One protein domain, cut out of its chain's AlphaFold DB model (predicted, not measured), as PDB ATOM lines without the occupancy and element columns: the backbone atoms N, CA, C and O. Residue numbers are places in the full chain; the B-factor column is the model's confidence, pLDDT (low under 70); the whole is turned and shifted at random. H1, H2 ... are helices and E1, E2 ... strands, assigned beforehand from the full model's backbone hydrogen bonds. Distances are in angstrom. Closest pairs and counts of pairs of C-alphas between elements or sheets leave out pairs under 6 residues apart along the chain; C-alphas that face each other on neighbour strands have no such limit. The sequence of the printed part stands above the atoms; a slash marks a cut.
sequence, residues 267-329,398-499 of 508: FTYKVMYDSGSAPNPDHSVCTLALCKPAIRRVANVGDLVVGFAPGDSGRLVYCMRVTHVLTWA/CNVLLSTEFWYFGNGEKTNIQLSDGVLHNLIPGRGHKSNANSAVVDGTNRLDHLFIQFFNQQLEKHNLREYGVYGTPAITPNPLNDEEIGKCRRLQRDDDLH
ATOM      1  N   PHE A 267     -18.524  88.039  30.167       95.12
ATOM      2  CA  PHE A 267     -19.542  87.531  31.068       95.12
ATOM      3  C   PHE A 267     -20.821  88.351  30.959       95.12
ATOM      4  O   PHE A 267     -20.792  89.582  31.000       95.12
ATOM      5  N   THR A 268     -21.958  87.672  30.882       94.69
ATOM      6  CA  THR A 268     -23.271  88.320  30.824       94.69
ATOM      7  C   THR A 268     -24.254  87.626  31.746       94.69
ATOM      8  O   THR A 268     -24.301  86.396  31.750       94.69
ATOM      9  N   TYR A 269     -25.075  88.377  32.478       93.75
ATOM     10  CA  TYR A 269     -26.102  87.806  33.355       93.75
ATOM     11  C   TYR A 269     -27.302  88.744  33.546       93.75
ATOM     12  O   TYR A 269     -27.246  89.922  33.184       93.75
ATOM     13  N   LYS A 270     -28.397  88.224  34.115       91.94
ATOM     14  CA  LYS A 270     -29.573  89.019  34.494       91.94
ATOM     15  C   LYS A 270     -29.442  89.536  35.930       91.94
ATOM     16  O   LYS A 270     -29.291  88.764  36.873       91.94
ATOM     17  N   VAL A 271     -29.540  90.848  36.114       91.38
ATOM     18  CA  VAL A 271     -29.609  91.496  37.430       91.38
ATOM     19  C   VAL A 271     -31.048  91.382  37.933       91.38
ATOM     20  O   VAL A 271     -31.874  92.265  37.715       91.38
ATOM     21  N   MET A 272     -31.360  90.250  38.566       85.50
ATOM     22  CA  MET A 272     -32.720  89.915  39.013       85.50
ATOM     23  C   MET A 272     -33.275  90.880  40.064       85.50
ATOM     24  O   MET A 272     -34.488  91.072  40.155       85.50
ATOM     25  N   TYR A 273     -32.389  91.492  40.847       83.38
ATOM     26  CA  TYR A 273     -32.737  92.440  41.889       83.38
ATOM     27  C   TYR A 273     -31.653  93.512  41.979       83.38
ATOM     28  O   TYR A 273     -30.527  93.232  42.379       83.38
ATOM     29  N   ASP A 274     -31.989  94.734  41.575       85.31
ATOM     30  CA  ASP A 274     -31.053  95.855  41.537       85.31
ATOM     31  C   ASP A 274     -31.362  96.855  42.656       85.31
ATOM     32  O   ASP A 274     -32.118  97.811  42.478       85.31
ATOM     33  N   SER A 275     -30.787  96.595  43.828       82.88
ATOM     34  CA  SER A 275     -30.820  97.474  45.003       82.88
ATOM     35  C   SER A 275     -29.579  98.357  45.145       82.88
ATOM     36  O   SER A 275     -29.417  99.031  46.160       82.88
ATOM     37  N   GLY A 276     -28.655  98.291  44.182       85.00
ATOM     38  CA  GLY A 276     -27.330  98.900  44.299       85.00
ATOM     39  C   GLY A 276     -26.369  98.156  45.236       85.00
ATOM     40  O   GLY A 276     -25.313  98.692  45.551       85.00
ATOM     41  N   SER A 277     -26.703  96.942  45.696       86.44
ATOM     42  CA  SER A 277     -25.813  96.125  46.541       86.44
ATOM     43  C   SER A 277     -24.879  95.203  45.749       86.44
ATOM     44  O   SER A 277     -23.791  94.902  46.224       86.44
ATOM     45  N   ALA A 278     -25.280  94.725  44.567       84.31
ATOM     46  CA  ALA A 278     -24.437  93.892  43.703       84.31
ATOM     47  C   ALA A 278     -25.022  93.822  42.265       84.31
ATOM     48  O   ALA A 278     -25.956  93.056  42.022       84.31
ATOM     49  N   PRO A 279     -24.492  94.586  41.292       94.12
ATOM     50  CA  PRO A 279     -23.309  95.437  41.409       94.12
ATOM     51  C   PRO A 279     -23.539  96.589  42.394       94.12
ATOM     52  O   PRO A 279     -24.625  97.163  42.429       94.12
ATOM     53  N   ASN A 280     -22.521  96.931  43.185       96.00
ATOM     54  CA  ASN A 280     -22.521  98.148  43.988       96.00
ATOM     55  C   ASN A 280     -21.688  99.218  43.267       96.00
ATOM     56  O   ASN A 280     -20.458  99.114  43.246       96.00
ATOM     57  N   PRO A 281     -22.320 100.234  42.649       95.12
ATOM     58  CA  PRO A 281     -21.634 101.228  41.826       95.12
ATOM     59  C   PRO A 281     -21.096 102.429  42.626       95.12
ATOM     60  O   PRO A 281     -20.485 103.333  42.051       95.12
ATOM     61  N   ASP A 282     -21.333 102.470  43.939       90.88
ATOM     62  CA  ASP A 282     -21.083 103.658  44.747       90.88
ATOM     63  C   ASP A 282     -19.591 103.947  44.947       90.88
ATOM     64  O   ASP A 282     -18.716 103.089  44.820       90.88
ATOM     65  N   HIS A 283     -19.299 105.200  45.297       91.00
ATOM     66  CA  HIS A 283     -17.955 105.666  45.652       91.00
ATOM     67  C   HIS A 283     -16.905 105.493  44.545       91.00
ATOM     68  O   HIS A 283     -15.720 105.349  44.831       91.00
ATOM     69  N   SER A 284     -17.329 105.570  43.279       90.44
ATOM     70  CA  SER A 284     -16.438 105.577  42.106       90.44
ATOM     71  C   SER A 284     -15.677 104.265  41.874       90.44
ATOM     72  O   SER A 284     -14.752 104.230  41.067       90.44
ATOM     73  N   VAL A 285     -16.079 103.185  42.547       94.75
ATOM     74  CA  VAL A 285     -15.553 101.832  42.343       94.75
ATOM     75  C   VAL A 285     -16.743 100.888  42.289       94.75
ATOM     76  O   VAL A 285     -17.432 100.716  43.290       94.75
ATOM     77  N   CYS A 286     -17.001 100.279  41.137       97.69
ATOM     78  CA  CYS A 286     -18.031  99.260  41.024       97.69
ATOM     79  C   CYS A 286     -17.511  97.935  41.576       97.69
ATOM     80  O   CYS A 286     -16.416  97.497  41.216       97.69
ATOM     81  N   THR A 287     -18.286  97.313  42.455       97.81
ATOM     82  CA  THR A 287     -17.949  96.037  43.084       97.81
ATOM     83  C   THR A 287     -19.019  94.995  42.791       97.81
ATOM     84  O   THR A 287     -20.219  95.278  42.793       97.81
ATOM     85  N   LEU A 288     -18.580  93.768  42.523       96.94
ATOM     86  CA  LEU A 288     -19.427  92.584  42.458       96.94
ATOM     87  C   LEU A 288     -18.939  91.626  43.545       96.94
ATOM     88  O   LEU A 288     -18.024  90.834  43.311       96.94
ATOM     89  N   ALA A 289     -19.506  91.762  44.745       95.38
ATOM     90  CA  ALA A 289     -19.127  90.973  45.916       95.38
ATOM     91  C   ALA A 289     -20.118  89.842  46.220       95.38
ATOM     92  O   ALA A 289     -19.706  88.731  46.529       95.38
ATOM     93  N   LEU A 290     -21.422  90.103  46.104       91.69
ATOM     94  CA  LEU A 290     -22.470  89.174  46.553       91.69
ATOM     95  C   LEU A 290     -23.088  88.390  45.382       91.69
ATOM     96  O   LEU A 290     -23.322  87.182  45.465       91.69
ATOM     97  N   CYS A 291     -23.266  89.056  44.238       87.25
ATOM     98  CA  CYS A 291     -23.878  88.453  43.055       87.25
ATOM     99  C   CYS A 291     -22.944  87.498  42.297       87.25
ATOM    100  O   CYS A 291     -21.735  87.726  42.233       87.25
ATOM    101  N   LYS A 292     -23.519  86.460  41.676       89.44
ATOM    102  CA  LYS A 292     -22.873  85.578  40.681       89.44
ATOM    103  C   LYS A 292     -21.542  84.956  41.134       89.44
ATOM    104  O   LYS A 292     -20.494  85.264  40.560       89.44
ATOM    105  N   PRO A 293     -21.561  84.049  42.131       90.25
ATOM    106  CA  PRO A 293     -20.351  83.402  42.642       90.25
ATOM    107  C   PRO A 293     -19.557  82.661  41.559       90.25
ATOM    108  O   PRO A 293     -18.331  82.702  41.585       90.25
ATOM    109  N   ALA A 294     -20.225  82.038  40.581       89.88
ATOM    110  CA  ALA A 294     -19.558  81.352  39.477       89.88
ATOM    111  C   ALA A 294     -18.668  82.300  38.657       89.88
ATOM    112  O   ALA A 294     -17.477  82.037  38.511       89.88
ATOM    113  N   ILE A 295     -19.202  83.455  38.239       93.31
ATOM    114  CA  ILE A 295     -18.435  84.493  37.531       93.31
ATOM    115  C   ILE A 295     -17.267  84.980  38.394       93.31
ATOM    116  O   ILE A 295     -16.129  85.024  37.929       93.31
ATOM    117  N   ARG A 296     -17.530  85.330  39.662       95.38
ATOM    118  CA  ARG A 296     -16.509  85.869  40.578       95.38
ATOM    119  C   ARG A 296     -15.348  84.902  40.804       95.38
ATOM    120  O   ARG A 296     -14.198  85.332  40.878       95.38
ATOM    121  N   ARG A 297     -15.626  83.600  40.854       93.12
ATOM    122  CA  ARG A 297     -14.617  82.557  41.066       93.12
ATOM    123  C   ARG A 297     -13.606  82.464  39.922       93.12
ATOM    124  O   ARG A 297     -12.451  82.133  40.177       93.12
ATOM    125  N   VAL A 298     -14.018  82.747  38.684       92.69
ATOM    126  CA  VAL A 298     -13.209  82.459  37.484       92.69
ATOM    127  C   VAL A 298     -12.799  83.691  36.671       92.69
ATOM    128  O   VAL A 298     -11.941  83.572  35.793       92.69
ATOM    129  N   ALA A 299     -13.424  84.849  36.885       95.38
ATOM    130  CA  ALA A 299     -13.104  86.068  36.146       95.38
ATOM    131  C   ALA A 299     -11.694  86.582  36.481       95.38
ATOM    132  O   ALA A 299     -11.257  86.557  37.629       95.38
ATOM    133  N   ASN A 300     -10.999  87.081  35.462       95.81
ATOM    134  CA  ASN A 300      -9.658  87.645  35.557       95.81
ATOM    135  C   ASN A 300      -9.671  89.153  35.292       95.81
ATOM    136  O   ASN A 300     -10.598  89.699  34.689       95.81
ATOM    137  N   VAL A 301      -8.589  89.830  35.685       96.25
ATOM    138  CA  VAL A 301      -8.353  91.226  35.298       96.25
ATOM    139  C   VAL A 301      -8.402  91.361  33.771       96.25
ATOM    140  O   VAL A 301      -7.794  90.583  33.034       96.25
ATOM    141  N   GLY A 302      -9.148  92.357  33.299       95.75
ATOM    142  CA  GLY A 302      -9.402  92.622  31.887       95.75
ATOM    143  C   GLY A 302     -10.678  91.982  31.334       95.75
ATOM    144  O   GLY A 302     -11.117  92.406  30.263       95.75
ATOM    145  N   ASP A 303     -11.302  91.029  32.037       96.69
ATOM    146  CA  ASP A 303     -12.579  90.447  31.613       96.69
ATOM    147  C   ASP A 303     -13.702  91.490  31.667       96.69
ATOM    148  O   ASP A 303     -13.650  92.457  32.429       96.69
ATOM    149  N   LEU A 304     -14.720  91.311  30.826       97.31
ATOM    150  CA  LEU A 304     -15.864  92.210  30.735       97.31
ATOM    151  C   LEU A 304     -17.084  91.560  31.380       97.31
ATOM    152  O   LEU A 304     -17.405  90.420  31.058       97.31
ATOM    153  N   VAL A 305     -17.782  92.286  32.252       97.56
ATOM    154  CA  VAL A 305     -19.028  91.829  32.878       97.56
ATOM    155  C   VAL A 305     -20.153  92.793  32.524       97.56
ATOM    156  O   VAL A 305     -20.042  93.997  32.758       97.56
ATOM    157  N   VAL A 306     -21.238  92.260  31.965       97.25
ATOM    158  CA  VAL A 306     -22.422  93.025  31.560       97.25
ATOM    159  C   VAL A 306     -23.656  92.468  32.261       97.25
ATOM    160  O   VAL A 306     -23.972  91.282  32.148       97.25
ATOM    161  N   GLY A 307     -24.361  93.333  32.985       95.88
ATOM    162  CA  GLY A 307     -25.625  92.999  33.632       95.88
ATOM    163  C   GLY A 307     -26.807  93.542  32.841       95.88
ATOM    164  O   GLY A 307     -26.847  94.734  32.527       95.88
ATOM    165  N   PHE A 308     -27.787  92.688  32.568       94.88
ATOM    166  CA  PHE A 308     -29.047  93.059  31.925       94.88
ATOM    167  C   PHE A 308     -30.194  93.108  32.928       94.88
ATOM    168  O   PHE A 308     -30.200  92.376  33.914       94.88
ATOM    169  N   ALA A 309     -31.189  93.949  32.669       92.56
ATOM    170  CA  ALA A 309     -32.422  93.962  33.438       92.56
ATOM    171  C   ALA A 309     -33.183  92.628  33.285       92.56
ATOM    172  O   ALA A 309     -32.996  91.932  32.282       92.56
ATOM    173  N   PRO A 310     -34.072  92.274  34.231       87.19
ATOM    174  CA  PRO A 310     -34.908  91.085  34.107       87.19
ATOM    175  C   PRO A 310     -35.761  91.092  32.828       87.19
ATOM    176  O   PRO A 310     -36.159  92.145  32.323       87.19
ATOM    177  N   GLY A 311     -36.087  89.894  32.338       84.69
ATOM    178  CA  GLY A 311     -36.792  89.697  31.068       84.69
ATOM    179  C   GLY A 311     -35.872  89.802  29.849       84.69
ATOM    180  O   GLY A 311     -34.654  89.868  29.979       84.69
ATOM    181  N   ASP A 312     -36.460  89.817  28.656       81.12
ATOM    182  CA  ASP A 312     -35.704  89.715  27.395       81.12
ATOM    183  C   ASP A 312     -35.605  91.057  26.663       81.12
ATOM    184  O   ASP A 312     -35.325  91.130  25.473       81.12
ATOM    185  N   SER A 313     -35.813  92.154  27.398       86.06
ATOM    186  CA  SER A 313     -35.678  93.505  26.855       86.06
ATOM    187  C   SER A 313     -34.256  93.779  26.356       86.06
ATOM    188  O   SER A 313     -34.082  94.560  25.431       86.06
ATOM    189  N   GLY A 314     -33.228  93.175  26.959       90.31
ATOM    190  CA  GLY A 314     -31.836  93.500  26.647       90.31
ATOM    191  C   GLY A 314     -31.395  94.866  27.165       90.31
ATOM    192  O   GLY A 314     -30.392  95.396  26.688       90.31
ATOM    193  N   ARG A 315     -32.136  95.456  28.113       94.31
ATOM    194  CA  ARG A 315     -31.766  96.721  28.757       94.31
ATOM    195  C   ARG A 315     -30.548  96.514  29.647       94.31
ATOM    196  O   ARG A 315     -30.565  95.644  30.516       94.31
ATOM    197  N   LEU A 316     -29.508  97.315  29.454       96.12
ATOM    198  CA  LEU A 316     -28.307  97.269  30.280       96.12
ATOM    199  C   LEU A 316     -28.597  97.897  31.646       96.12
ATOM    200  O   LEU A 316     -29.132  99.000  31.735       96.12
ATOM    201  N   VAL A 317     -28.204  97.194  32.705       96.50
ATOM    202  CA  VAL A 317     -28.137  97.722  34.076       96.50
ATOM    203  C   VAL A 317     -26.742  98.271  34.335       96.50
ATOM    204  O   VAL A 317     -26.604  99.360  34.883       96.50
ATOM    205  N   TYR A 318     -25.701  97.552  33.910       97.81
ATOM    206  CA  TYR A 318     -24.325  98.028  34.005       97.81
ATOM    207  C   TYR A 318     -23.379  97.273  33.064       97.81
ATOM    208  O   TYR A 318     -23.693  96.187  32.572       97.81
ATOM    209  N   CYS A 319     -22.203  97.851  32.852       98.00
ATOM    210  CA  CYS A 319     -21.080  97.257  32.141       98.00
ATOM    211  C   CYS A 319     -19.793  97.633  32.883       98.00
ATOM    212  O   CYS A 319     -19.600  98.808  33.197       98.00
ATOM    213  N   MET A 320     -18.918  96.670  33.176       97.94
ATOM    214  CA  MET A 320     -17.621  96.945  33.803       97.94
ATOM    215  C   MET A 320     -16.511  96.066  33.238       97.94
ATOM    216  O   MET A 320     -16.699  94.859  33.069       97.94
ATOM    217  N   ARG A 321     -15.327  96.644  33.022       97.81
ATOM    218  CA  ARG A 321     -14.099  95.856  32.864       97.81
ATOM    219  C   ARG A 321     -13.522  95.556  34.240       97.81
ATOM    220  O   ARG A 321     -13.339  96.476  35.032       97.81
ATOM    221  N   VAL A 322     -13.212  94.299  34.534       97.88
ATOM    222  CA  VAL A 322     -12.583  93.910  35.802       97.88
ATOM    223  C   VAL A 322     -11.194  94.544  35.876       97.88
ATOM    224  O   VAL A 322     -10.310  94.184  35.101       97.88
ATOM    225  N   THR A 323     -10.991  95.490  36.796       96.50
ATOM    226  CA  THR A 323      -9.675  96.113  37.010       96.50
ATOM    227  C   THR A 323      -8.893  95.405  38.105       96.50
ATOM    228  O   THR A 323      -7.670  95.349  38.025       96.50
ATOM    229  N   HIS A 324      -9.578  94.821  39.095       96.38
ATOM    230  CA  HIS A 324      -8.954  94.012  40.141       96.38
ATOM    231  C   HIS A 324      -9.835  92.821  40.520       96.38
ATOM    232  O   HIS A 324     -11.064  92.888  40.466       96.38
ATOM    233  N   VAL A 325      -9.176  91.750  40.953       96.88
ATOM    234  CA  VAL A 325      -9.789  90.577  41.573       96.88
ATOM    235  C   VAL A 325      -9.156  90.449  42.946       96.88
ATOM    236  O   VAL A 325      -7.935  90.349  43.040       96.88
ATOM    237  N   LEU A 326      -9.972  90.505  43.993       95.81
ATOM    238  CA  LEU A 326      -9.524  90.301  45.368       95.81
ATOM    239  C   LEU A 326     -10.173  89.049  45.923       95.81
ATOM    240  O   LEU A 326     -11.356  88.823  45.691       95.81
ATOM    241  N   THR A 327      -9.453  88.282  46.726       95.31
ATOM    242  CA  THR A 327     -10.101  87.323  47.623       95.31
ATOM    243  C   THR A 327     -10.972  88.071  48.637       95.31
ATOM    244  O   THR A 327     -10.735  89.243  48.946       95.31
ATOM    245  N   TRP A 328     -11.962  87.399  49.226       94.50
ATOM    246  CA  TRP A 328     -12.739  88.009  50.313       94.50
ATOM    247  C   TRP A 328     -11.880  88.484  51.486       94.50
ATOM    248  O   TRP A 328     -12.166  89.531  52.059       94.50
ATOM    249  N   ALA A 329     -10.818  87.752  51.833       94.12
ATOM    250  CA  ALA A 329      -9.910  88.153  52.905       94.12
ATOM    251  C   ALA A 329      -9.234  89.499  52.593       94.12
ATOM    252  O   ALA A 329      -9.205  90.390  53.440       94.12
ATOM    253  N   CYS A 398     -15.622  82.994  46.299       91.12
ATOM    254  CA  CYS A 398     -14.180  83.130  46.543       91.12
ATOM    255  C   CYS A 398     -13.615  84.552  46.463       91.12
ATOM    256  O   CYS A 398     -12.953  85.026  47.392       91.12
ATOM    257  N   ASN A 399     -13.908  85.243  45.369       96.06
ATOM    258  CA  ASN A 399     -13.369  86.540  45.033       96.06
ATOM    259  C   ASN A 399     -14.463  87.611  44.990       96.06
ATOM    260  O   ASN A 399     -15.655  87.334  44.837       96.06
ATOM    261  N   VAL A 400     -14.023  88.858  45.062       97.12
ATOM    262  CA  VAL A 400     -14.787  90.070  44.803       97.12
ATOM    263  C   VAL A 400     -14.164  90.733  43.579       97.12
ATOM    264  O   VAL A 400     -12.946  90.919  43.514       97.12
ATOM    265  N   LEU A 401     -14.995  91.064  42.589       98.06
ATOM    266  CA  LEU A 401     -14.544  91.753  41.377       98.06
ATOM    267  C   LEU A 401     -14.705  93.256  41.556       98.06
ATOM    268  O   LEU A 401     -15.753  93.716  42.013       98.06
ATOM    269  N   LEU A 402     -13.674  94.012  41.194       97.56
ATOM    270  CA  LEU A 402     -13.634  95.463  41.328       97.56
ATOM    271  C   LEU A 402     -13.414  96.099  39.956       97.56
ATOM    272  O   LEU A 402     -12.668  95.577  39.121       97.56
ATOM    273  N   SER A 403     -14.010  97.269  39.754       97.31
ATOM    274  CA  SER A 403     -13.786  98.078  38.566       97.31
ATOM    275  C   SER A 403     -13.824  99.573  38.855       97.31
ATOM    276  O   SER A 403     -14.763 100.090  39.457       97.31
ATOM    277  N   THR A 404     -12.818 100.283  38.355       95.44
ATOM    278  CA  THR A 404     -12.826 101.744  38.174       95.44
ATOM    279  C   THR A 404     -13.185 102.136  36.733       95.44
ATOM    280  O   THR A 404     -13.316 103.318  36.432       95.44
ATOM    281  N   GLU A 405     -13.378 101.147  35.852       96.62
ATOM    282  CA  GLU A 405     -13.741 101.284  34.438       96.62
ATOM    283  C   GLU A 405     -15.141 100.700  34.201       96.62
ATOM    284  O   GLU A 405     -15.307  99.602  33.655       96.62
ATOM    285  N   PHE A 406     -16.164 101.414  34.676       97.94
ATOM    286  CA  PHE A 406     -17.547 100.942  34.644       97.94
ATOM    287  C   PHE A 406     -18.545 102.025  34.238       97.94
ATOM    288  O   PHE A 406     -18.294 103.220  34.383       97.94
ATOM    289  N   TRP A 407     -19.716 101.575  33.799       97.88
ATOM    290  CA  TRP A 407     -20.904 102.387  33.574       97.88
ATOM    291  C   TRP A 407     -22.098 101.693  34.211       97.88
ATOM    292  O   TRP A 407     -22.388 100.539  33.893       97.88
ATOM    293  N   TYR A 408     -22.791 102.391  35.104       96.81
ATOM    294  CA  TYR A 408     -23.996 101.896  35.761       96.81
ATOM    295  C   TYR A 408     -25.207 102.730  35.340       96.81
ATOM    296  O   TYR A 408     -25.230 103.938  35.553       96.81
ATOM    297  N   PHE A 409     -26.212 102.089  34.752       95.81
ATOM    298  CA  PHE A 409     -27.435 102.710  34.228       95.81
ATOM    299  C   PHE A 409     -28.665 102.429  35.101       95.81
ATOM    300  O   PHE A 409     -29.678 103.110  34.956       95.81
ATOM    301  N   GLY A 410     -28.582 101.444  36.001       92.88
ATOM    302  CA  GLY A 410     -29.633 101.126  36.964       92.88
ATOM    303  C   GLY A 410     -30.977 100.819  36.300       92.88
ATOM    304  O   GLY A 410     -31.092  99.937  35.444       92.88
ATOM    305  N   ASN A 411     -32.017 101.559  36.680       89.69
ATOM    306  CA  ASN A 411     -33.378 101.370  36.182       89.69
ATOM    307  C   ASN A 411     -33.630 101.979  34.789       89.69
ATOM    308  O   ASN A 411     -34.633 101.643  34.155       89.69
ATOM    309  N   GLY A 412     -32.681 102.763  34.270       88.56
ATOM    310  CA  GLY A 412     -32.714 103.325  32.923       88.56
ATOM    311  C   GLY A 412     -33.524 104.616  32.787       88.56
ATOM    312  O   GLY A 412     -33.811 105.024  31.663       88.56
ATOM    313  N   GLU A 413     -33.887 105.275  33.889       85.00
ATOM    314  CA  GLU A 413     -34.650 106.527  33.898       85.00
ATOM    315  C   GLU A 413     -33.903 107.694  33.251       85.00
ATOM    316  O   GLU A 413     -34.511 108.542  32.599       85.00
ATOM    317  N   LYS A 414     -32.580 107.738  33.427       80.56
ATOM    318  CA  LYS A 414     -31.719 108.782  32.854       80.56
ATOM    319  C   LYS A 414     -31.151 108.374  31.503       80.56
ATOM    320  O   LYS A 414     -31.177 109.154  30.556       80.56
ATOM    321  N   THR A 415     -30.623 107.155  31.426       87.31
ATOM    322  CA  THR A 415     -30.010 106.607  30.215       87.31
ATOM    323  C   THR A 415     -30.508 105.187  30.008       87.31
ATOM    324  O   THR A 415     -30.155 104.285  30.764       87.31
ATOM    325  N   ASN A 416     -31.304 104.980  28.963       91.31
ATOM    326  CA  ASN A 416     -31.799 103.662  28.597       91.31
ATOM    327  C   ASN A 416     -31.025 103.128  27.387       91.31
ATOM    328  O   ASN A 416     -31.268 103.553  26.256       91.31
ATOM    329  N   ILE A 417     -30.098 102.199  27.634       93.12
ATOM    330  CA  ILE A 417     -29.374 101.480  26.586       93.12
ATOM    331  C   ILE A 417     -29.919 100.063  26.515       93.12
ATOM    332  O   ILE A 417     -29.945  99.345  27.514       93.12
ATOM    333  N   GLN A 418     -30.327  99.655  25.323       92.81
ATOM    334  CA  GLN A 418     -30.989  98.385  25.092       92.81
ATOM    335  C   GLN A 418     -30.414  97.741  23.837       92.81
ATOM    336  O   GLN A 418     -30.238  98.417  22.820       92.81
ATOM    337  N   LEU A 419     -30.090  96.451  23.908       89.56
ATOM    338  CA  LEU A 419     -29.683  95.699  22.725       89.56
ATOM    339  C   LEU A 419     -30.878  95.618  21.772       89.56
ATOM    340  O   LEU A 419     -31.899  95.023  22.109       89.56
ATOM    341  N   SER A 420     -30.768  96.251  20.602       72.50
ATOM    342  CA  SER A 420     -31.779  96.139  19.548       72.50
ATOM    343  C   SER A 420     -31.827  94.715  18.993       72.50
ATOM    344  O   SER A 420     -30.822  93.999  19.040       72.50
ATOM    345  N   ASP A 421     -32.970  94.331  18.421       66.31
ATOM    346  CA  ASP A 421     -33.159  93.027  17.780       66.31
ATOM    347  C   ASP A 421     -32.017  92.708  16.799       66.31
ATOM    348  O   ASP A 421     -31.604  93.548  15.996       66.31
ATOM    349  N   GLY A 422     -31.476  91.489  16.892       79.31
ATOM    350  CA  GLY A 422     -30.368  91.029  16.057       79.31
ATOM    351  C   GLY A 422     -29.364  90.151  16.801       79.31
ATOM    352  O   GLY A 422     -29.630  89.611  17.869       79.31
ATOM    353  N   VAL A 423     -28.174  90.018  16.222       82.69
ATOM    354  CA  VAL A 423     -27.104  89.116  16.682       82.69
ATOM    355  C   VAL A 423     -26.671  89.360  18.135       82.69
ATOM    356  O   VAL A 423     -26.369  88.404  18.852       82.69
ATOM    357  N   LEU A 424     -26.654  90.619  18.590       88.00
ATOM    358  CA  LEU A 424     -26.285  90.968  19.968       88.00
ATOM    359  C   LEU A 424     -27.288  90.442  20.999       88.00
ATOM    360  O   LEU A 424     -26.905  90.240  22.146       88.00
ATOM    361  N   HIS A 425     -28.529  90.144  20.604       87.56
ATOM    362  CA  HIS A 425     -29.533  89.556  21.492       87.56
ATOM    363  C   HIS A 425     -29.071  88.206  22.077       87.56
ATOM    364  O   HIS A 425     -29.447  87.849  23.188       87.56
ATOM    365  N   ASN A 426     -28.154  87.498  21.401       86.75
ATOM    366  CA  ASN A 426     -27.538  86.261  21.900       86.75
ATOM    367  C   ASN A 426     -26.680  86.451  23.169       86.75
ATOM    368  O   ASN A 426     -26.341  85.464  23.832       86.75
ATOM    369  N   LEU A 427     -26.322  87.696  23.503       89.12
ATOM    370  CA  LEU A 427     -25.646  88.057  24.751       89.12
ATOM    371  C   LEU A 427     -26.593  88.053  25.952       89.12
ATOM    372  O   LEU A 427     -26.125  87.980  27.082       89.12
ATOM    373  N   ILE A 428     -27.908  88.118  25.736       89.56
ATOM    374  CA  ILE A 428     -28.888  88.099  26.822       89.56
ATOM    375  C   ILE A 428     -29.060  86.639  27.266       89.56
ATOM    376  O   ILE A 428     -29.441  85.786  26.460       89.56
ATOM    377  N   PRO A 429     -28.753  86.293  28.528       86.25
ATOM    378  CA  PRO A 429     -28.991  84.947  29.027       86.25
ATOM    379  C   PRO A 429     -30.485  84.715  29.256       86.25
ATOM    380  O   PRO A 429     -31.193  85.600  29.729       86.25
ATOM    381  N   GLY A 430     -30.971  83.505  28.971       79.62
ATOM    382  CA  GLY A 430     -32.339  83.113  29.323       79.62
ATOM    383  C   GLY A 430     -32.534  83.087  30.844       79.62
ATOM    384  O   GLY A 430     -33.395  83.799  31.363       79.62
ATOM    385  N   ARG A 431     -31.682  82.321  31.538       74.81
ATOM    386  CA  ARG A 431     -31.486  82.259  33.000       74.81
ATOM    387  C   ARG A 431     -29.988  82.141  33.302       74.81
ATOM    388  O   ARG A 431     -29.226  81.832  32.384       74.81
ATOM    389  N   GLY A 432     -29.584  82.389  34.545       80.75
ATOM    390  CA  GLY A 432     -28.199  82.231  34.987       80.75
ATOM    391  C   GLY A 432     -27.250  83.242  34.336       80.75
ATOM    392  O   GLY A 432     -27.537  84.444  34.255       80.75
ATOM    393  N   HIS A 433     -26.097  82.767  33.868       86.19
ATOM    394  CA  HIS A 433     -25.099  83.587  33.181       86.19
ATOM    395  C   HIS A 433     -24.472  82.887  31.969       86.19
ATOM    396  O   HIS A 433     -24.601  81.684  31.775       86.19
ATOM    397  N   LYS A 434     -23.752  83.656  31.146       88.56
ATOM    398  CA  LYS A 434     -22.843  83.137  30.113       88.56
ATOM    399  C   LYS A 434     -21.420  83.548  30.476       88.56
ATOM    400  O   LYS A 434     -21.187  84.735  30.691       88.56
ATOM    401  N   SER A 435     -20.480  82.600  30.489       85.38
ATOM    402  CA  SER A 435     -19.065  82.850  30.839       85.38
ATOM    403  C   SER A 435     -18.138  83.111  29.655       85.38
ATOM    404  O   SER A 435     -17.037  83.624  29.823       85.38
ATOM    405  N   ASN A 436     -18.553  82.726  28.450       82.81
ATOM    406  CA  ASN A 436     -17.755  82.836  27.230       82.81
ATOM    407  C   ASN A 436     -18.597  83.445  26.107       82.81
ATOM    408  O   ASN A 436     -18.583  82.951  24.984       82.81
ATOM    409  N   ALA A 437     -19.380  84.490  26.390       78.50
ATOM    410  CA  ALA A 437     -20.308  85.038  25.400       78.50
ATOM    411  C   ALA A 437     -19.590  85.587  24.145       78.50
ATOM    412  O   ALA A 437     -20.204  85.759  23.098       78.50
ATOM    413  N   ASN A 438     -18.273  85.796  24.223       74.81
ATOM    414  CA  ASN A 438     -17.408  86.190  23.117       74.81
ATOM    415  C   ASN A 438     -16.775  85.033  22.314       74.81
ATOM    416  O   ASN A 438     -15.976  85.305  21.413       74.81
ATOM    417  N   SER A 439     -17.079  83.766  22.629       68.69
ATOM    418  CA  SER A 439     -16.585  82.596  21.878       68.69
ATOM    419  C   SER A 439     -17.386  82.313  20.604       68.69
ATOM    420  O   SER A 439     -16.888  81.636  19.704       68.69
ATOM    421  N   ALA A 440     -18.604  82.852  20.489       66.00
ATOM    422  CA  ALA A 440     -19.417  82.703  19.291       66.00
ATOM    423  C   ALA A 440     -18.891  83.611  18.166       66.00
ATOM    424  O   ALA A 440     -18.858  84.840  18.295       66.00
ATOM    425  N   VAL A 441     -18.489  82.994  17.053       62.16
ATOM    426  CA  VAL A 441     -18.202  83.688  15.793       62.16
ATOM    427  C   VAL A 441     -19.506  83.815  15.023       62.16
ATOM    428  O   VAL A 441     -20.167  82.817  14.739       62.16
ATOM    429  N   VAL A 442     -19.863  85.042  14.675       62.28
ATOM    430  CA  VAL A 442     -21.033  85.354  13.867       62.28
ATOM    431  C   VAL A 442     -20.568  85.597  12.436       62.28
ATOM    432  O   VAL A 442     -19.589  86.307  12.190       62.28
ATOM    433  N   ASP A 443     -21.229  84.926  11.496       57.88
ATOM    434  CA  ASP A 443     -21.015  85.038  10.047       57.88
ATOM    435  C   ASP A 443     -19.577  84.718   9.584       57.88
ATOM    436  O   ASP A 443     -19.100  85.198   8.556       57.88
ATOM    437  N   GLY A 444     -18.859  83.896  10.358       56.50
ATOM    438  CA  GLY A 444     -17.521  83.389  10.031       56.50
ATOM    439  C   GLY A 444     -16.363  84.373  10.237       56.50
ATOM    440  O   GLY A 444     -15.214  83.966  10.087       56.50
ATOM    441  N   THR A 445     -16.628  85.638  10.595       57.47
ATOM    442  CA  THR A 445     -15.578  86.674  10.717       57.47
ATOM    443  C   THR A 445     -15.691  87.580  11.947       57.47
ATOM    444  O   THR A 445     -14.658  88.039  12.438       57.47
ATOM    445  N   ASN A 446     -16.887  87.812  12.503       66.31
ATOM    446  CA  ASN A 446     -17.086  88.787  13.581       66.31
ATOM    447  C   ASN A 446     -17.324  88.104  14.932       66.31
ATOM    448  O   ASN A 446     -18.207  87.261  15.067       66.31
ATOM    449  N   ARG A 447     -16.563  88.483  15.963       79.69
ATOM    450  CA  ARG A 447     -16.787  88.013  17.339       79.69
ATOM    451  C   ARG A 447     -17.827  88.890  18.045       79.69
ATOM    452  O   ARG A 447     -17.851  90.107  17.845       79.69
ATOM    453  N   LEU A 448     -18.677  88.280  18.878       84.50
ATOM    454  CA  LEU A 448     -19.756  88.989  19.584       84.50
ATOM    455  C   LEU A 448     -19.266  90.117  20.503       84.50
ATOM    456  O   LEU A 448     -19.946  91.133  20.629       84.50
ATOM    457  N   ASP A 449     -18.088  89.978  21.115       86.19
ATOM    458  CA  ASP A 449     -17.483  91.046  21.912       86.19
ATOM    459  C   ASP A 449     -17.151  92.285  21.086       86.19
ATOM    460  O   ASP A 449     -17.454  93.393  21.518       86.19
ATOM    461  N   HIS A 450     -16.560  92.126  19.901       86.44
ATOM    462  CA  HIS A 450     -16.248  93.262  19.032       86.44
ATOM    463  C   HIS A 450     -17.511  94.033  18.638       86.44
ATOM    464  O   HIS A 450     -17.530  95.261  18.721       86.44
ATOM    465  N   LEU A 451     -18.574  93.314  18.266       88.19
ATOM    466  CA  LEU A 451     -19.860  93.922  17.926       88.19
ATOM    467  C   LEU A 451     -20.474  94.638  19.134       88.19
ATOM    468  O   LEU A 451     -20.967  95.757  18.999       88.19
ATOM    469  N   PHE A 452     -20.411  94.024  20.320       91.44
ATOM    470  CA  PHE A 452     -20.906  94.641  21.547       91.44
ATOM    471  C   PHE A 452     -20.130  95.909  21.893       91.44
ATOM    472  O   PHE A 452     -20.742  96.924  22.194       91.44
ATOM    473  N   ILE A 453     -18.799  95.877  21.818       91.50
ATOM    474  CA  ILE A 453     -17.937  97.023  22.123       91.50
ATOM    475  C   ILE A 453     -18.220  98.187  21.167       91.50
ATOM    476  O   ILE A 453     -18.353  99.326  21.612       91.50
ATOM    477  N   GLN A 454     -18.359  97.908  19.868       89.31
ATOM    478  CA  GLN A 454     -18.731  98.921  18.877       89.31
ATOM    479  C   GLN A 454     -20.104  99.524  19.176       89.31
ATOM    480  O   GLN A 454     -20.226 100.746  19.252       89.31
ATOM    481  N   PHE A 455     -21.114  98.677  19.396       92.88
ATOM    482  CA  PHE A 455     -22.453  99.117  19.780       92.88
ATOM    483  C   PHE A 455     -22.408  99.978  21.046       92.88
ATOM    484  O   PHE A 455     -22.953 101.077  21.066       92.88
ATOM    485  N   PHE A 456     -21.731  99.505  22.091       94.94
ATOM    486  CA  PHE A 456     -21.677 100.167  23.384       94.94
ATOM    487  C   PHE A 456     -21.038 101.551  23.264       94.94
ATOM    488  O   PHE A 456     -21.636 102.532  23.694       94.94
ATOM    489  N   ASN A 457     -19.891 101.655  22.586       91.44
ATOM    490  CA  ASN A 457     -19.214 102.934  22.366       91.44
ATOM    491  C   ASN A 457     -20.064 103.913  21.538       91.44
ATOM    492  O   ASN A 457     -20.113 105.091  21.876       91.44
ATOM    493  N   GLN A 458     -20.810 103.440  20.532       86.31
ATOM    494  CA  GLN A 458     -21.770 104.282  19.803       86.31
ATOM    495  C   GLN A 458     -22.889 104.812  20.712       86.31
ATOM    496  O   GLN A 458     -23.319 105.955  20.560       86.31
ATOM    497  N   GLN A 459     -23.366 104.010  21.672       90.44
ATOM    498  CA  GLN A 459     -24.354 104.480  22.647       90.44
ATOM    499  C   GLN A 459     -23.747 105.496  23.621       90.44
ATOM    500  O   GLN A 459     -24.405 106.490  23.923       90.44
ATOM    501  N   LEU A 460     -22.496 105.312  24.062       89.00
ATOM    502  CA  LEU A 460     -21.801 106.313  24.881       89.00
ATOM    503  C   LEU A 460     -21.715 107.663  24.153       89.00
ATOM    504  O   LEU A 460     -22.053 108.689  24.740       89.00
ATOM    505  N   GLU A 461     -21.357 107.665  22.863       81.75
ATOM    506  CA  GLU A 461     -21.314 108.881  22.036       81.75
ATOM    507  C   GLU A 461     -22.689 109.526  21.899       81.75
ATOM    508  O   GLU A 461     -22.857 110.713  22.185       81.75
ATOM    509  N   LYS A 462     -23.690 108.731  21.507       80.81
ATOM    510  CA  LYS A 462     -25.070 109.184  21.301       80.81
ATOM    511  C   LYS A 462     -25.656 109.843  22.550       80.81
ATOM    512  O   LYS A 462     -26.388 110.822  22.437       80.81
ATOM    513  N   HIS A 463     -25.350 109.300  23.724       79.31
ATOM    514  CA  HIS A 463     -25.824 109.810  25.008       79.31
ATOM    515  C   HIS A 463     -24.845 110.804  25.666       79.31
ATOM    516  O   HIS A 463     -25.121 111.285  26.763       79.31
ATOM    517  N   ASN A 464     -23.730 111.146  25.003       80.25
ATOM    518  CA  ASN A 464     -22.670 112.029  25.504       80.25
ATOM    519  C   ASN A 464     -22.142 111.613  26.897       80.25
ATOM    520  O   ASN A 464     -21.897 112.450  27.769       80.25
ATOM    521  N   LEU A 465     -21.963 110.307  27.110       83.50
ATOM    522  CA  LEU A 465     -21.468 109.723  28.358       83.50
ATOM    523  C   LEU A 465     -19.939 109.652  28.327       83.50
ATOM    524  O   LEU A 465     -19.360 108.733  27.751       83.50
ATOM    525  N   ARG A 466     -19.277 110.656  28.910       80.50
ATOM    526  CA  ARG A 466     -17.833 110.866  28.703       80.50
ATOM    527  C   ARG A 466     -16.915 110.184  29.712       80.50
ATOM    528  O   ARG A 466     -15.768 109.917  29.369       80.50
ATOM    529  N   GLU A 467     -17.409 109.882  30.907       87.56
ATOM    530  CA  GLU A 467     -16.612 109.352  32.020       87.56
ATOM    531  C   GLU A 467     -17.073 107.954  32.455       87.56
ATOM    532  O   GLU A 467     -18.168 107.502  32.111       87.56
ATOM    533  N   TYR A 468     -16.258 107.261  33.246       93.31
ATOM    534  CA  TYR A 468     -16.728 106.099  34.002       93.31
ATOM    535  C   TYR A 468     -17.622 106.557  35.163       93.31
ATOM    536  O   TYR A 468     -17.374 107.608  35.759       93.31
ATOM    537  N   GLY A 469     -18.634 105.769  35.523       93.25
ATOM    538  CA  GLY A 469     -19.416 106.009  36.732       93.25
ATOM    539  C   GLY A 469     -20.907 105.705  36.630       93.25
ATOM    540  O   GLY A 469     -21.353 104.802  35.920       93.25
ATOM    541  N   VAL A 470     -21.676 106.454  37.422       91.88
ATOM    542  CA  VAL A 470     -23.100 106.226  37.689       91.88
ATOM    543  C   VAL A 470     -23.954 107.176  36.853       91.88
ATOM    544  O   VAL A 470     -23.897 108.391  37.020       91.88
ATOM    545  N   TYR A 471     -24.781 106.603  35.987       90.88
ATOM    546  CA  TYR A 471     -25.646 107.285  35.026       90.88
ATOM    547  C   TYR A 471     -27.134 106.984  35.226       90.88
ATOM    548  O   TYR A 471     -27.948 107.398  34.407       90.88
ATOM    549  N   GLY A 472     -27.496 106.304  36.311       87.94
ATOM    550  CA  GLY A 472     -28.875 106.008  36.688       87.94
ATOM    551  C   GLY A 472     -28.977 105.630  38.159       87.94
ATOM    552  O   GLY A 472     -27.979 105.631  38.882       87.94
ATOM    553  N   THR A 473     -30.190 105.342  38.607       88.00
ATOM    554  CA  THR A 473     -30.480 104.929  39.984       88.00
ATOM    555  C   THR A 473     -30.885 103.459  40.031       88.00
ATOM    556  O   THR A 473     -31.455 102.967  39.053       88.00
ATOM    557  N   PRO A 474     -30.611 102.738  41.135       87.69
ATOM    558  CA  PRO A 474     -31.070 101.363  41.280       87.69
ATOM    559  C   PRO A 474     -32.574 101.221  41.047       87.69
ATOM    560  O   PRO A 474     -33.358 102.121  41.361       87.69
ATOM    561  N   ALA A 475     -32.993 100.082  40.496       84.19
ATOM    562  CA  ALA A 475     -34.413  99.789  40.278       84.19
ATOM    563  C   ALA A 475     -35.228  99.727  41.570       84.19
ATOM    564  O   ALA A 475     -36.446  99.894  41.530       84.19
ATOM    565  N   ILE A 476     -34.564  99.499  42.699       80.12
ATOM    566  CA  ILE A 476     -35.204  99.321  43.993       80.12
ATOM    567  C   ILE A 476     -34.607 100.318  44.972       80.12
ATOM    568  O   ILE A 476     -33.404 100.328  45.227       80.12
ATOM    569  N   THR A 477     -35.464 101.180  45.510       67.56
ATOM    570  CA  THR A 477     -35.080 102.197  46.490       67.56
ATOM    571  C   THR A 477     -35.262 101.643  47.905       67.56
ATOM    572  O   THR A 477     -36.274 100.989  48.154       67.56
ATOM    573  N   PRO A 478     -34.346 101.911  48.852       56.66
ATOM    574  CA  PRO A 478     -34.509 101.462  50.231       56.66
ATOM    575  C   PRO A 478     -35.790 102.023  50.854       56.66
ATOM    576  O   PRO A 478     -35.910 103.233  51.051       56.66
ATOM    577  N   ASN A 479     -36.737 101.149  51.202       57.34
ATOM    578  CA  ASN A 479     -37.841 101.493  52.089       57.34
ATOM    579  C   ASN A 479     -37.634 100.800  53.447       57.34
ATOM    580  O   ASN A 479     -37.926  99.611  53.575       57.34
ATOM    581  N   PRO A 480     -37.164 101.519  54.485       50.38
ATOM    582  CA  PRO A 480     -36.899 100.941  55.805       50.38
ATOM    583  C   PRO A 480     -38.161 100.473  56.554       50.38
ATOM    584  O   PRO A 480     -38.048  99.984  57.673       50.38
ATOM    585  N   LEU A 481     -39.356 100.636  55.971       44.12
ATOM    586  CA  LEU A 481     -40.636 100.199  56.536       44.12
ATOM    587  C   LEU A 481     -41.161  98.888  55.925       44.12
ATOM    588  O   LEU A 481     -42.246  98.451  56.306       44.12
ATOM    589  N   ASN A 482     -40.441  98.277  54.976       55.78
ATOM    590  CA  ASN A 482     -40.880  97.057  54.297       55.78
ATOM    591  C   ASN A 482     -39.875  95.904  54.471       55.78
ATOM    592  O   ASN A 482     -39.028  95.663  53.611       55.78
ATOM    593  N   ASP A 483     -40.004  95.161  55.572       54.34
ATOM    594  CA  ASP A 483     -39.182  93.976  55.871       54.34
ATOM    595  C   ASP A 483     -39.292  92.875  54.793       54.34
ATOM    596  O   ASP A 483     -38.409  92.027  54.676       54.34
ATOM    597  N   GLU A 484     -40.350  92.884  53.973       54.44
ATOM    598  CA  GLU A 484     -40.608  91.866  52.946       54.44
ATOM    599  C   GLU A 484     -39.651  91.968  51.737       54.44
ATOM    600  O   GLU A 484     -39.397  90.975  51.040       54.44
ATOM    601  N   GLU A 485     -39.075  93.154  51.504       56.78
ATOM    602  CA  GLU A 485     -38.060  93.384  50.466       56.78
ATOM    603  C   GLU A 485     -36.660  92.926  50.899       56.78
ATOM    604  O   GLU A 485     -35.853  92.505  50.060       56.78
ATOM    605  N   ILE A 486     -36.391  92.899  52.208       55.47
ATOM    606  CA  ILE A 486     -35.116  92.452  52.771       55.47
ATOM    607  C   ILE A 486     -34.958  90.941  52.513       55.47
ATOM    608  O   ILE A 486     -35.771  90.106  52.913       55.47
ATOM    609  N   GLY A 487     -33.907  90.569  51.777       59.56
ATOM    610  CA  GLY A 487     -33.617  89.178  51.409       59.56
ATOM    611  C   GLY A 487     -34.348  88.657  50.160       59.56
ATOM    612  O   GLY A 487     -34.151  87.500  49.779       59.56
ATOM    613  N   LYS A 488     -35.152  89.479  49.467       66.69
ATOM    614  CA  LYS A 488     -35.709  89.110  48.150       66.69
ATOM    615  C   LYS A 488     -34.613  88.995  47.085       66.69
ATOM    616  O   LYS A 488     -34.666  88.068  46.280       66.69
ATOM    617  N   CYS A 489     -33.594  89.860  47.159       65.62
ATOM    618  CA  CYS A 489     -32.361  89.768  46.368       65.62
ATOM    619  C   CYS A 489     -31.748  88.367  46.457       65.62
ATOM    620  O   CYS A 489     -31.661  87.657  45.459       65.62
ATOM    621  N   ARG A 490     -31.428  87.943  47.685       68.12
ATOM    622  CA  ARG A 490     -30.867  86.631  48.023       68.12
ATOM    623  C   ARG A 490     -31.677  85.473  47.433       68.12
ATOM    624  O   ARG A 490     -31.097  84.548  46.873       68.12
ATOM    625  N   ARG A 491     -33.011  85.493  47.571       68.50
ATOM    626  CA  ARG A 491     -33.882  84.414  47.061       68.50
ATOM    627  C   ARG A 491     -33.848  84.331  45.537       68.50
ATOM    628  O   ARG A 491     -33.553  83.273  44.998       68.50
ATOM    629  N   LEU A 492     -34.095  85.455  44.864       68.31
ATOM    630  CA  LEU A 492     -34.133  85.507  43.400       68.31
ATOM    631  C   LEU A 492     -32.779  85.179  42.772       68.31
ATOM    632  O   LEU A 492     -32.733  84.585  41.700       68.31
ATOM    633  N   GLN A 493     -31.690  85.556  43.438       66.88
ATOM    634  CA  GLN A 493     -30.353  85.245  42.968       66.88
ATOM    635  C   GLN A 493     -30.055  83.743  43.053       66.88
ATOM    636  O   GLN A 493     -29.598  83.166  42.074       66.88
ATOM    637  N   ARG A 494     -30.362  83.096  44.185       69.88
ATOM    638  CA  ARG A 494     -30.160  81.646  44.340       69.88
ATOM    639  C   ARG A 494     -30.941  80.842  43.307       69.88
ATOM    640  O   ARG A 494     -30.397  79.896  42.751       69.88
ATOM    641  N   ASP A 495     -32.187  81.229  43.044       70.38
ATOM    642  CA  ASP A 495     -33.015  80.559  42.039       70.38
ATOM    643  C   ASP A 495     -32.431  80.699  40.622       70.38
ATOM    644  O   ASP A 495     -32.531  79.772  39.820       70.38
ATOM    645  N   ASP A 496     -31.807  81.840  40.309       70.94
ATOM    646  CA  ASP A 496     -31.171  82.073  39.009       70.94
ATOM    647  C   ASP A 496     -29.818  81.346  38.875       70.94
ATOM    648  O   ASP A 496     -29.515  80.823  37.806       70.94
ATOM    649  N   ASP A 497     -29.040  81.250  39.958       68.56
ATOM    650  CA  ASP A 497     -27.715  80.603  39.988       68.56
ATOM    651  C   ASP A 497     -27.796  79.061  39.880       68.56
ATOM    652  O   ASP A 497     -26.859  78.416  39.413       68.56
ATOM    653  N   LEU A 498     -28.931  78.437  40.230       63.75
ATOM    654  CA  LEU A 498     -29.159  76.988  40.045       63.75
ATOM    655  C   LEU A 498     -29.191  76.539  38.570       63.75
ATOM    656  O   LEU A 498     -29.224  75.339  38.293       63.75
ATOM    657  N   HIS A 499     -29.222  77.485  37.631       61.28
ATOM    658  CA  HIS A 499     -29.305  77.240  36.193       61.28
ATOM    659  C   HIS A 499     -28.014  77.589  35.441       61.28
ATOM    660  O   HIS A 499     -28.038  77.718  34.219       61.28
TER     661      HIS A 499
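What this domain is: This is residues 267 to 329 and 398 to 499 of the 508 residues of an uncharacterized protein of Curvibacter sp. AEP1-3 (UniProt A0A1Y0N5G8). Two small sheets, partly face to face with their strands crossed almost at right angles, make the core: four-stranded E1 E3 E4 E7 and three-stranded E2 E6 E5, with the short helix H1 across the smaller one. Long loops wrap round this core and lead to H2 and H3 toward one end of the longest axis and to H4 toward the other, where residues 479 to 484 stick out. The printed part has 165 residues with four named helices and seven named strands, in the order E1 E2 H1 E3 E4 E5 E6 E7 H2 H3 H4; the class is mixed, and under half of the residues, 67, are in named elements. The larger sheet is mixed in order E1 E3 E4 E7, and the smaller is antiparallel in order E2 E6 E5. The whole is compact, with a radius of gyration of the C-alphas of 15.4 A, and its elongated outline spans 52 by 33 by 28 A.

How they stand to each other: In the larger sheet, E1, residues 267 to 270, is an edge strand, parallel to E3, residues 304 to 308, with N 269 and O 306 3.1 A apart. E3 forms a hairpin with E4, residues 316 to 321, where N 305 and O 320 are 2.9 A apart. E4 is antiparallel to the other edge strand E7, residues 405 to 408, with N 407 and O 319 2.8 A apart. In the smaller sheet the inner strand E6, residues 399 to 403, is antiparallel to E2, residues 286 to 288, with N 288 and O 401 2.9 A apart. It is also antiparallel to E5, residues 324 to 327, with N 400 and O 326 2.7 A apart. The two sheets form a sandwich, two sheets face to face, with facing parts 9.7 A centre to centre and strands at 87 degrees. E4 runs on into E5 at 89 degrees, and E6 runs on into E7 at 88 degrees. H1, residues 293 to 298, is on the smaller sheet at a height of 8.0 A; it lies only just over E6, with 3 of its 6 C-alphas falling on that strand, and across it at 73 degrees on the local plane. The closest C-alphas of H1 and E6, those of Arg 296 and Asn 399, are 5.5 A apart. H2, residues 423 to 427, is only just on the larger sheet, with 5 pairs of C-alphas within 10 A, and only grazes it with residue 427. H2 touches H3, residues 448 to 462, which meets it with residues 448 to 452 alone; the closest C-alphas, those of Leu 424 and Phe 452, are 6.7 A apart. H4, residues 488 to 497, touches no helix and is only just apart from E1, at 8.4 A. Every O i to N i+4 pair is within hydrogen-bond range in H3 and H4; H1 has 1 of 2, and H2 has 0 of 1 but 2 of 2 O i to N i+3 pairs.

Where its parts are: E1 begins at C-alpha 267, (-19.542, 87.531, 31.068). E4, the longest strand by residues, measures 14.5 A, E3 13.3 A and E6 13.2 A. H3 measures 21.0 A and ends at C-alpha 462, (-25.070, 109.184, 21.301). H4 measures 14.2 A and ends at C-alpha 497, (-27.715, 80.603, 39.988).

The domain as a whole: The two C-alphas farthest apart, those of Gly 444 and Leu 481, are 54.6 A apart. Residues 330 to 397 are not printed, and C-alphas 329 and 398 are 9.2 A apart across this cut. The links E1 to E2, E7 to H2, H2 to H3 and H3 to H4 are long. Short pairings join residues 433 to 434 to E1 and residues 469 to 470 to E7. The mean pLDDT of the printed part is 84.8; it is under 70 at residue 421, residues 439 to 446, 477 to 494 and 497 to 499.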